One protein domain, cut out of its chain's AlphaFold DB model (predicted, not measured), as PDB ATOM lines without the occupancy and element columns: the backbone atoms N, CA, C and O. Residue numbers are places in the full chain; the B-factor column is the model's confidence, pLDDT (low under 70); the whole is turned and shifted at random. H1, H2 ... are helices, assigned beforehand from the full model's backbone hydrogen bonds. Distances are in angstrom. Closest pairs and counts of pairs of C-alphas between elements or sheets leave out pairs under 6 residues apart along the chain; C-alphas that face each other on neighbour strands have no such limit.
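What this domain is: This is residues 5 to 48 and 247 to 282 of the 420 residues of an uncharacterized protein of Sorangium cellulosum (UniProt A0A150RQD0). Three nearly aligned helices make a rod-like bundle: the hairpin of H1 and H2 packs along the longest helix, H3. H2 and H3 come together near their last residues, and the short H1 packs on both. The printed part has 80 residues, is all helix in the order H1, H2, H3 with no named strand, and is only just loose, close to compact, with a radius of gyration of the C-alphas of 14.1 A and spans of 48 by 19 by 16 A.

Where its parts are: H1, residues 5 to 18, begins at C-alpha 5 (-9.717, 47.200, -39.017) and is 19.8 A long. H2, residues 24 to 46, is 33.1 A long. H3, residues 253 to 279, is 39.2 A long and ends at C-alpha 279 (-14.396, 38.846, -40.685).

How they stand to each other: H1 and H2 form a helical hairpin and touch, closest at C-alphas of His 18 and Ala 26, 5.6 A, at a shallow tilt of 16 degrees, opposite ways. H1 touches residues 264 to 275 of H3, closest at C-alphas of Glu 12 and Val 271, 6.4 A, at a shallow tilt of 5 degrees, opposite ways. Residues 38 to 45 of H2 alone touch residues 274 to 278 of H3, closest at C-alphas of Ile 41 and Leu 278, 5.9 A, the same way. In H1, H2 and H3 every O i to N i+4 pair is within hydrogen-bond range.

The domain as a whole: C-alphas 48 and 252, the two farthest apart, are 48.2 A apart. Residues 49 to 246 are not printed, and C-alphas 48 and 247 are 36.4 A apart across this cut. The link from H1 to H2 is tight. No printed residue is under 70 in pLDDT.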
ATOM      1  N   LEU A   5     -10.074  47.164 -37.599       82.69
ATOM      2  CA  LEU A   5      -9.717  47.200 -39.017       82.69
ATOM      3  C   LEU A   5      -8.512  48.087 -39.286       82.69
ATOM      4  O   LEU A   5      -7.619  47.689 -40.034       82.69
ATOM      5  N   GLN A   6      -8.477  49.270 -38.676       83.56
ATOM      6  CA  GLN A   6      -7.357  50.195 -38.837       83.56
ATOM      7  C   GLN A   6      -6.095  49.624 -38.185       83.56
ATOM      8  O   GLN A   6      -5.011  49.685 -38.764       83.56
ATOM      9  N   GLU A   7      -6.229  49.022 -37.005       90.50
ATOM     10  CA  GLU A   7      -5.131  48.349 -36.310       90.50
ATOM     11  C   GLU A   7      -4.572  47.187 -37.157       90.50
ATOM     12  O   GLU A   7      -3.360  47.095 -37.369       90.50
ATOM     13  N   LEU A   8      -5.439  46.360 -37.758       90.88
ATOM     14  CA  LEU A   8      -5.021  45.304 -38.688       90.88
ATOM     15  C   LEU A   8      -4.344  45.856 -39.954       90.88
ATOM     16  O   LEU A   8      -3.344  45.293 -40.405       90.88
ATOM     17  N   ALA A   9      -4.857  46.950 -40.524       89.81
ATOM     18  CA  ALA A   9      -4.233  47.628 -41.661       89.81
ATOM     19  C   ALA A   9      -2.842  48.182 -41.301       89.81
ATOM     20  O   ALA A   9      -1.921  48.136 -42.117       89.81
ATOM     21  N   SER A  10      -2.670  48.637 -40.058       91.75
ATOM     22  CA  SER A  10      -1.403  49.163 -39.542       91.75
ATOM     23  C   SER A  10      -0.362  48.050 -39.403       91.75
ATOM     24  O   SER A  10       0.783  48.225 -39.820       91.75
ATOM     25  N   LEU A  11      -0.767  46.865 -38.931       94.31
ATOM     26  CA  LEU A  11       0.088  45.675 -38.950       94.31
ATOM     27  C   LEU A  11       0.447  45.242 -40.377       94.31
ATOM     28  O   LEU A  11       1.597  44.903 -40.638       94.31
ATOM     29  N   GLU A  12      -0.498  45.257 -41.319       95.44
ATOM     30  CA  GLU A  12      -0.209  44.915 -42.719       95.44
ATOM     31  C   GLU A  12       0.812  45.880 -43.341       95.44
ATOM     32  O   GLU A  12       1.751  45.443 -44.015       95.44
ATOM     33  N   ALA A  13       0.680  47.181 -43.070       93.94
ATOM     34  CA  ALA A  13       1.648  48.191 -43.482       93.94
ATOM     35  C   ALA A  13       3.028  47.951 -42.847       93.94
ATOM     36  O   ALA A  13       4.026  47.896 -43.570       93.94
ATOM     37  N   ALA A  14       3.075  47.708 -41.533       94.31
ATOM     38  CA  ALA A  14       4.308  47.407 -40.811       94.31
ATOM     39  C   ALA A  14       5.000  46.153 -41.372       94.31
ATOM     40  O   ALA A  14       6.201  46.172 -41.635       94.31
ATOM     41  N   VAL A  15       4.252  45.075 -41.645       94.44
ATOM     42  CA  VAL A  15       4.787  43.857 -42.280       94.44
ATOM     43  C   VAL A  15       5.372  44.182 -43.655       94.44
ATOM     44  O   VAL A  15       6.469  43.727 -43.985       94.44
ATOM     45  N   ASN A  16       4.692  44.988 -44.469       93.31
ATOM     46  CA  ASN A  16       5.184  45.368 -45.795       93.31
ATOM     47  C   ASN A  16       6.454  46.231 -45.749       93.31
ATOM     48  O   ASN A  16       7.277  46.151 -46.663       93.31
ATOM     49  N   GLU A  17       6.627  47.045 -44.712       93.69
ATOM     50  CA  GLU A  17       7.822  47.858 -44.502       93.69
ATOM     51  C   GLU A  17       8.987  47.023 -43.960       93.69
ATOM     52  O   GLU A  17      10.029  46.905 -44.609       93.69
ATOM     53  N   HIS A  18       8.789  46.367 -42.818       91.19
ATOM     54  CA  HIS A  18       9.826  45.623 -42.108       91.19
ATOM     55  C   HIS A  18      10.321  44.389 -42.870       91.19
ATOM     56  O   HIS A  18      11.474  43.982 -42.711       91.19
ATOM     57  N   THR A  19       9.507  43.812 -43.762       88.81
ATOM     58  CA  THR A  19       9.963  42.700 -44.616       88.81
ATOM     59  C   THR A  19      10.948  43.119 -45.711       88.81
ATOM     60  O   THR A  19      11.617  42.253 -46.277       88.81
ATOM     61  N   LYS A  20      11.109  44.425 -45.979       89.19
ATOM     62  CA  LYS A  20      12.131  44.951 -46.904       89.19
ATOM     63  C   LYS A  20      13.526  44.981 -46.281       89.19
ATOM     64  O   LYS A  20      14.506  44.817 -47.003       89.19
ATOM     65  N   VAL A  21      13.615  45.171 -44.962       89.50
ATOM     66  CA  VAL A  21      14.879  45.215 -44.206       89.50
ATOM     67  C   VAL A  21      14.768  44.289 -42.985       89.50
ATOM     68  O   VAL A  21      14.539  44.751 -41.869       89.50
ATOM     69  N   PRO A  22      14.893  42.962 -43.182       88.62
ATOM     70  CA  PRO A  22      14.732  41.988 -42.106       88.62
ATOM     71  C   PRO A  22      15.810  42.151 -41.033       88.62
ATOM     72  O   PRO A  22      17.004  42.056 -41.318       88.62
ATOM     73  N   SER A  23      15.386  42.324 -39.786       92.56
ATOM     74  CA  SER A  23      16.258  42.387 -38.615       92.56
ATOM     75  C   SER A  23      15.576  41.774 -37.391       92.56
ATOM     76  O   SER A  23      14.369  41.525 -37.395       92.56
ATOM     77  N   LEU A  24      16.349  41.512 -36.332       90.81
ATOM     78  CA  LEU A  24      15.775  41.087 -35.053       90.81
ATOM     79  C   LEU A  24      14.904  42.197 -34.441       90.81
ATOM     80  O   LEU A  24      13.838  41.921 -33.908       90.81
ATOM     81  N   GLU A  25      15.326  43.453 -34.586       92.81
ATOM     82  CA  GLU A  25      14.554  44.627 -34.173       92.81
ATOM     83  C   GLU A  25      13.221  44.720 -34.927       92.81
ATOM     84  O   GLU A  25      12.171  44.856 -34.308       92.81
ATOM     85  N   ALA A  26      13.243  44.531 -36.248       93.00
ATOM     86  CA  ALA A  26      12.042  44.485 -37.074       93.00
ATOM     87  C   ALA A  26      11.103  43.341 -36.657       93.00
ATOM     88  O   ALA A  26       9.886  43.503 -36.656       93.00
ATOM     89  N   HIS A  27      11.649  42.182 -36.274       93.75
ATOM     90  CA  HIS A  27      10.847  41.077 -35.756       93.75
ATOM     91  C   HIS A  27      10.151  41.427 -34.435       93.75
ATOM     92  O   HIS A  27       8.963  41.140 -34.307       93.75
ATOM     93  N   HIS A  28      10.848  42.060 -33.489       92.50
ATOM     94  CA  HIS A  28      10.244  42.490 -32.226       92.50
ATOM     95  C   HIS A  28       9.190  43.585 -32.435       92.50
ATOM     96  O   HIS A  28       8.106  43.486 -31.872       92.50
ATOM     97  N   ALA A  29       9.451  44.561 -33.311       92.38
ATOM     98  CA  ALA A  29       8.476  45.600 -33.647       92.38
ATOM     99  C   ALA A  29       7.181  45.006 -34.232       92.38
ATOM    100  O   ALA A  29       6.085  45.361 -33.804       92.38
ATOM    101  N   LEU A  30       7.294  44.050 -35.164       93.88
ATOM    102  CA  LEU A  30       6.130  43.341 -35.701       93.88
ATOM    103  C   LEU A  30       5.399  42.518 -34.636       93.88
ATOM    104  O   LEU A  30       4.175  42.440 -34.669       93.88
ATOM    105  N   TYR A  31       6.135  41.913 -33.704       92.06
ATOM    106  CA  TYR A  31       5.566  41.139 -32.603       92.06
ATOM    107  C   TYR A  31       4.716  41.997 -31.663       92.06
ATOM    108  O   TYR A  31       3.597  41.609 -31.331       92.06
ATOM    109  N   ASP A  32       5.212  43.170 -31.269       90.44
ATOM    110  CA  ASP A  32       4.477  44.068 -30.376       90.44
ATOM    111  C   ASP A  32       3.185  44.581 -31.026       90.44
ATOM    112  O   ASP A  32       2.115  44.477 -30.420       90.44
ATOM    113  N   VAL A  33       3.263  45.038 -32.283       92.31
ATOM    114  CA  VAL A  33       2.087  45.502 -33.040       92.31
ATOM    115  C   VAL A  33       1.090  44.363 -33.249       92.31
ATOM    116  O   VAL A  33      -0.114  44.552 -33.084       92.31
ATOM    117  N   GLU A  34       1.558  43.161 -33.595       93.00
ATOM    118  CA  GLU A  34       0.663  42.020 -33.778       93.00
ATOM    119  C   GLU A  34      -0.091  41.684 -32.502       93.00
ATOM    120  O   GLU A  34      -1.300  41.461 -32.578       93.00
ATOM    121  N   ARG A  35       0.589  41.674 -31.349       89.81
ATOM    122  CA  ARG A  35      -0.040  41.314 -30.079       89.81
ATOM    123  C   ARG A  35      -1.204  42.248 -29.775       89.81
ATOM    124  O   ARG A  35      -2.280  41.784 -29.402       89.81
ATOM    125  N   GLU A  36      -1.009  43.549 -29.973       89.56
ATOM    126  CA  GLU A  36      -2.053  44.557 -29.779       89.56
ATOM    127  C   GLU A  36      -3.249  44.322 -30.714       89.56
ATOM    128  O   GLU A  36      -4.397  44.292 -30.257       89.56
ATOM    129  N   VAL A  37      -2.984  44.058 -31.999       90.69
ATOM    130  CA  VAL A  37      -4.017  43.747 -33.002       90.69
ATOM    131  C   VAL A  37      -4.763  42.458 -32.660       90.69
ATOM    132  O   VAL A  37      -5.991  42.416 -32.722       90.69
ATOM    133  N   ALA A  38      -4.055  41.395 -32.282       89.50
ATOM    134  CA  ALA A  38      -4.645  40.105 -31.947       89.50
ATOM    135  C   ALA A  38      -5.529  40.193 -30.699       89.50
ATOM    136  O   ALA A  38      -6.630  39.640 -30.683       89.50
ATOM    137  N   GLU A  39      -5.088  40.922 -29.672       85.75
ATOM    138  CA  GLU A  39      -5.906  41.206 -28.494       85.75
ATOM    139  C   GLU A  39      -7.147  42.030 -28.851       85.75
ATOM    140  O   GLU A  39      -8.234  41.767 -28.334       85.75
ATOM    141  N   SER A  40      -7.014  43.005 -29.749       86.69
ATOM    142  CA  SER A  40      -8.137  43.814 -30.222       86.69
ATOM    143  C   SER A  40      -9.167  42.998 -30.996       86.69
ATOM    144  O   SER A  40     -10.360  43.071 -30.699       86.69
ATOM    145  N   ILE A  41      -8.721  42.130 -31.905       87.00
ATOM    146  CA  ILE A  41      -9.592  41.206 -32.641       87.00
ATOM    147  C   ILE A  41     -10.255  40.204 -31.689       87.00
ATOM    148  O   ILE A  41     -11.441  39.916 -31.839       87.00
ATOM    149  N   ALA A  42      -9.540  39.706 -30.677       83.50
ATOM    150  CA  ALA A  42     -10.124  38.824 -29.667       83.50
ATOM    151  C   ALA A  42     -11.227  39.524 -28.854       83.50
ATOM    152  O   ALA A  42     -12.281  38.932 -28.621       83.50
ATOM    153  N   ARG A  43     -11.030  40.796 -28.477       82.88
ATOM    154  CA  ARG A  43     -12.077  41.619 -27.843       82.88
ATOM    155  C   ARG A  43     -13.255  41.856 -28.790       82.88
ATOM    156  O   ARG A  43     -14.400  41.695 -28.383       82.88
ATOM    157  N   ALA A  44     -12.995  42.171 -30.058       85.00
ATOM    158  CA  ALA A  44     -14.043  42.343 -31.064       85.00
ATOM    159  C   ALA A  44     -14.876  41.060 -31.245       85.00
ATOM    160  O   ALA A  44     -16.099  41.129 -31.313       85.00
ATOM    161  N   ALA A  45     -14.238  39.886 -31.229       83.81
ATOM    162  CA  ALA A  45     -14.921  38.598 -31.308       83.81
ATOM    163  C   ALA A  45     -15.868  38.343 -30.122       83.81
ATOM    164  O   ALA A  45     -16.946  37.782 -30.320       83.81
ATOM    165  N   GLN A  46     -15.516  38.790 -28.913       83.12
ATOM    166  CA  GLN A  46     -16.413  38.719 -27.748       83.12
ATOM    167  C   GLN A  46     -17.646  39.615 -27.926       83.12
ATOM    168  O   GLN A  46     -18.736  39.266 -27.477       83.12
ATOM    169  N   CYS A  47     -17.497  40.723 -28.650       88.88
ATOM    170  CA  CYS A  47     -18.562  41.668 -28.968       88.88
ATOM    171  C   CYS A  47     -19.427  41.268 -30.181       88.88
ATOM    172  O   CYS A  47     -20.169  42.101 -30.704       88.88
ATOM    173  N   THR A  48     -19.355  40.017 -30.642       88.62
ATOM    174  CA  THR A  48     -20.234  39.529 -31.716       88.62
ATOM    175  C   THR A  48     -21.683  39.459 -31.224       88.62
ATOM    176  O   THR A  48     -21.962  38.868 -30.179       88.62
ATOM    177  N   PRO A 247      14.219  35.956 -38.416       88.81
ATOM    178  CA  PRO A 247      15.069  35.640 -39.554       88.81
ATOM    179  C   PRO A 247      16.490  35.317 -39.069       88.81
ATOM    180  O   PRO A 247      17.071  36.036 -38.256       88.81
ATOM    181  N   ARG A 248      17.076  34.234 -39.585       90.44
ATOM    182  CA  ARG A 248      18.448  33.809 -39.274       90.44
ATOM    183  C   ARG A 248      19.437  34.556 -40.167       90.44
ATOM    184  O   ARG A 248      19.652  34.187 -41.324       90.44
ATOM    185  N   LEU A 249      20.001  35.639 -39.637       86.25
ATOM    186  CA  LEU A 249      20.917  36.533 -40.362       86.25
ATOM    187  C   LEU A 249      22.379  36.067 -40.335       86.25
ATOM    188  O   LEU A 249      23.177  36.487 -41.169       86.25
ATOM    189  N   ASP A 250      22.709  35.175 -39.408       89.25
ATOM    190  CA  ASP A 250      24.022  34.568 -39.183       89.25
ATOM    191  C   ASP A 250      24.400  33.496 -40.223       89.25
ATOM    192  O   ASP A 250      25.533  33.020 -40.252       89.25
ATOM    193  N   LEU A 251      23.469  33.130 -41.106       89.44
ATOM    194  CA  LEU A 251      23.670  32.120 -42.143       89.44
ATOM    195  C   LEU A 251      24.378  32.681 -43.389       89.44
ATOM    196  O   LEU A 251      24.441  33.896 -43.613       89.44
ATOM    197  N   ASN A 252      24.856  31.761 -44.236       92.75
ATOM    198  CA  ASN A 252      25.348  32.081 -45.580       92.75
ATOM    199  C   ASN A 252      24.252  32.727 -46.450       92.75
ATOM    200  O   ASN A 252      23.063  32.597 -46.158       92.75
ATOM    201  N   ASP A 253      24.641  33.393 -47.538       88.19
ATOM    202  CA  ASP A 253      23.724  34.232 -48.323       88.19
ATOM    203  C   ASP A 253      22.498  33.482 -48.864       88.19
ATOM    204  O   ASP A 253      21.381  33.995 -48.789       88.19
ATOM    205  N   GLN A 254      22.667  32.251 -49.357       90.56
ATOM    206  CA  GLN A 254      21.551  31.449 -49.875       90.56
ATOM    207  C   GLN A 254      20.555  31.077 -48.767       90.56
ATOM    208  O   GLN A 254      19.342  31.240 -48.928       90.56
ATOM    209  N   MET A 255      21.055  30.608 -47.623       89.69
ATOM    210  CA  MET A 255      20.216  30.220 -46.489       89.69
ATOM    211  C   MET A 255      19.589  31.433 -45.795       89.69
ATOM    212  O   MET A 255      18.429  31.365 -45.386       89.69
ATOM    213  N   ARG A 256      20.305  32.561 -45.723       89.75
ATOM    214  CA  ARG A 256      19.785  33.844 -45.236       89.75
ATOM    215  C   ARG A 256      18.610  34.307 -46.091       89.75
ATOM    216  O   ARG A 256      17.548  34.603 -45.553       89.75
ATOM    217  N   GLN A 257      18.759  34.299 -47.418       89.06
ATOM    218  CA  GLN A 257      17.675  34.656 -48.338       89.06
ATOM    219  C   GLN A 257      16.447  33.753 -48.161       89.06
ATOM    220  O   GLN A 257      15.318  34.247 -48.167       89.06
ATOM    221  N   LEU A 258      16.643  32.441 -47.983       91.56
ATOM    222  CA  LEU A 258      15.544  31.511 -47.718       91.56
ATOM    223  C   LEU A 258      14.871  31.794 -46.366       91.56
ATOM    224  O   LEU A 258      13.644  31.857 -46.303       91.56
ATOM    225  N   SER A 259      15.655  32.017 -45.307       92.19
ATOM    226  CA  SER A 259      15.149  32.336 -43.968       92.19
ATOM    227  C   SER A 259      14.320  33.624 -43.965       92.19
ATOM    228  O   SER A 259      13.196  33.625 -43.471       92.19
ATOM    229  N   THR A 260      14.810  34.686 -44.609       91.38
ATOM    230  CA  THR A 260      14.074  35.943 -44.796       91.38
ATOM    231  C   THR A 260      12.760  35.742 -45.553       91.38
ATOM    232  O   THR A 260      11.732  36.309 -45.170       91.38
ATOM    233  N   LYS A 261      12.770  34.942 -46.631       92.44
ATOM    234  CA  LYS A 261      11.561  34.651 -47.418       92.44
ATOM    235  C   LYS A 261      10.519  33.901 -46.593       92.44
ATOM    236  O   LYS A 261       9.346  34.261 -46.656       92.44
ATOM    237  N   LEU A 262      10.942  32.897 -45.821       93.25
ATOM    238  CA  LEU A 262      10.065  32.146 -44.920       93.25
ATOM    239  C   LEU A 262       9.476  33.066 -43.849       93.25
ATOM    240  O   LEU A 262       8.261  33.179 -43.771       93.25
ATOM    241  N   TRP A 263      10.316  33.805 -43.123       94.25
ATOM    242  CA  TRP A 263       9.880  34.770 -42.109       94.25
ATOM    243  C   TRP A 263       8.842  35.767 -42.650       94.25
ATOM    244  O   TRP A 263       7.769  35.931 -42.074       94.25
ATOM    245  N   SER A 264       9.107  36.365 -43.817       94.50
ATOM    246  CA  SER A 264       8.172  37.300 -44.461       94.50
ATOM    247  C   SER A 264       6.845  36.639 -44.846       94.50
ATOM    248  O   SER A 264       5.791  37.273 -44.795       94.50
ATOM    249  N   ARG A 265       6.880  35.372 -45.277       94.62
ATOM    250  CA  ARG A 265       5.680  34.610 -45.634       94.62
ATOM    251  C   ARG A 265       4.827  34.313 -44.402       94.62
ATOM    252  O   ARG A 265       3.619  34.516 -44.475       94.62
ATOM    253  N   GLU A 266       5.436  33.886 -43.297       94.38
ATOM    254  CA  GLU A 266       4.717  33.574 -42.054       94.38
ATOM    255  C   GLU A 266       3.998  34.814 -41.492       94.38
ATOM    256  O   GLU A 266       2.824  34.734 -41.135       94.38
ATOM    257  N   TRP A 267       4.630  35.995 -41.525       94.75
ATOM    258  CA  TRP A 267       3.971  37.249 -41.131       94.75
ATOM    259  C   TRP A 267       2.760  37.595 -41.998       94.75
ATOM    260  O   TRP A 267       1.693  37.920 -41.475       94.75
ATOM    261  N   ARG A 268       2.875  37.476 -43.328       95.06
ATOM    262  CA  ARG A 268       1.729  37.699 -44.228       95.06
ATOM    263  C   ARG A 268       0.612  36.683 -43.990       95.06
ATOM    264  O   ARG A 268      -0.564  37.039 -44.031       95.06
ATOM    265  N   GLN A 269       0.963  35.428 -43.709       93.81
ATOM    266  CA  GLN A 269      -0.007  34.395 -43.355       93.81
ATOM    267  C   GLN A 269      -0.720  34.715 -42.037       93.81
ATOM    268  O   GLN A 269      -1.935  34.516 -41.948       93.81
ATOM    269  N   ARG A 270      -0.003  35.255 -41.045       93.31
ATOM    270  CA  ARG A 270      -0.590  35.699 -39.780       93.31
ATOM    271  C   ARG A 270      -1.558  36.863 -39.969       93.31
ATOM    272  O   ARG A 270      -2.685  36.771 -39.493       93.31
ATOM    273  N   VAL A 271      -1.193  37.890 -40.740       94.38
ATOM    274  CA  VAL A 271      -2.114  38.989 -41.099       94.38
ATOM    275  C   VAL A 271      -3.379  38.442 -41.767       94.38
ATOM    276  O   VAL A 271      -4.492  38.795 -41.381       94.38
ATOM    277  N   ALA A 272      -3.240  37.510 -42.716       93.25
ATOM    278  CA  ALA A 272      -4.387  36.878 -43.365       93.25
ATOM    279  C   ALA A 272      -5.248  36.044 -42.392       93.25
ATOM    280  O   ALA A 272      -6.464  35.971 -42.560       93.25
ATOM    281  N   GLN A 273      -4.644  35.406 -41.384       92.50
ATOM    282  CA  GLN A 273      -5.370  34.694 -40.330       92.50
ATOM    283  C   GLN A 273      -6.173  35.659 -39.453       92.50
ATOM    284  O   GLN A 273      -7.364  35.426 -39.260       92.50
ATOM    285  N   LEU A 274      -5.543  36.730 -38.966       91.44
ATOM    286  CA  LEU A 274      -6.195  37.763 -38.158       91.44
ATOM    287  C   LEU A 274      -7.353  38.414 -38.925       91.44
ATOM    288  O   LEU A 274      -8.453  38.536 -38.394       91.44
ATOM    289  N   ARG A 275      -7.159  38.706 -40.219       91.88
ATOM    290  CA  ARG A 275      -8.225  39.174 -41.116       91.88
ATOM    291  C   ARG A 275      -9.417  38.220 -41.139       91.88
ATOM    292  O   ARG A 275     -10.541  38.650 -40.923       91.88
ATOM    293  N   ARG A 276      -9.185  36.919 -41.353       90.06
ATOM    294  CA  ARG A 276     -10.268  35.916 -41.344       90.06
ATOM    295  C   ARG A 276     -10.977  35.833 -39.993       90.06
ATOM    296  O   ARG A 276     -12.186  35.635 -39.973       90.06
ATOM    297  N   GLN A 277     -10.248  35.966 -38.885       88.25
ATOM    298  CA  GLN A 277     -10.844  35.978 -37.546       88.25
ATOM    299  C   GLN A 277     -11.749  37.192 -37.340       88.25
ATOM    300  O   GLN A 277     -12.861  37.028 -36.847       88.25
ATOM    301  N   LEU A 278     -11.304  38.378 -37.762       86.75
ATOM    302  CA  LEU A 278     -12.099  39.600 -37.680       86.75
ATOM    303  C   LEU A 278     -13.347  39.529 -38.569       86.75
ATOM    304  O   LEU A 278     -14.432  39.861 -38.108       86.75
ATOM    305  N   GLU A 279     -13.233  39.038 -39.805       86.25
ATOM    306  CA  GLU A 279     -14.396  38.846 -40.685       86.25
ATOM    307  C   GLU A 279     -15.393  37.823 -40.113       86.25
ATOM    308  O   GLU A 279     -16.597  38.052 -40.135       86.25
ATOM    309  N   ALA A 280     -14.910  36.732 -39.508       84.69
ATOM    310  CA  ALA A 280     -15.762  35.732 -38.855       84.69
ATOM    311  C   ALA A 280     -16.395  36.207 -37.527       84.69
ATOM    312  O   ALA A 280     -17.251  35.514 -36.964       84.69
ATOM    313  N   ALA A 281     -15.952  37.344 -36.989       82.56
ATOM    314  CA  ALA A 281     -16.513  37.977 -35.797       82.56
ATOM    315  C   ALA A 281     -17.630  38.984 -36.122       82.56
ATOM    316  O   ALA A 281     -18.282  39.480 -35.211       82.56
ATOM    317  N   ARG A 282     -17.867  39.311 -37.397       83.81
ATOM    318  CA  ARG A 282     -18.892  40.294 -37.767       83.81
ATOM    319  C   ARG A 282     -20.311  39.695 -37.739       83.81
ATOM    320  O   ARG A 282     -20.467  38.519 -38.073       83.81
TER     321      ARG A 282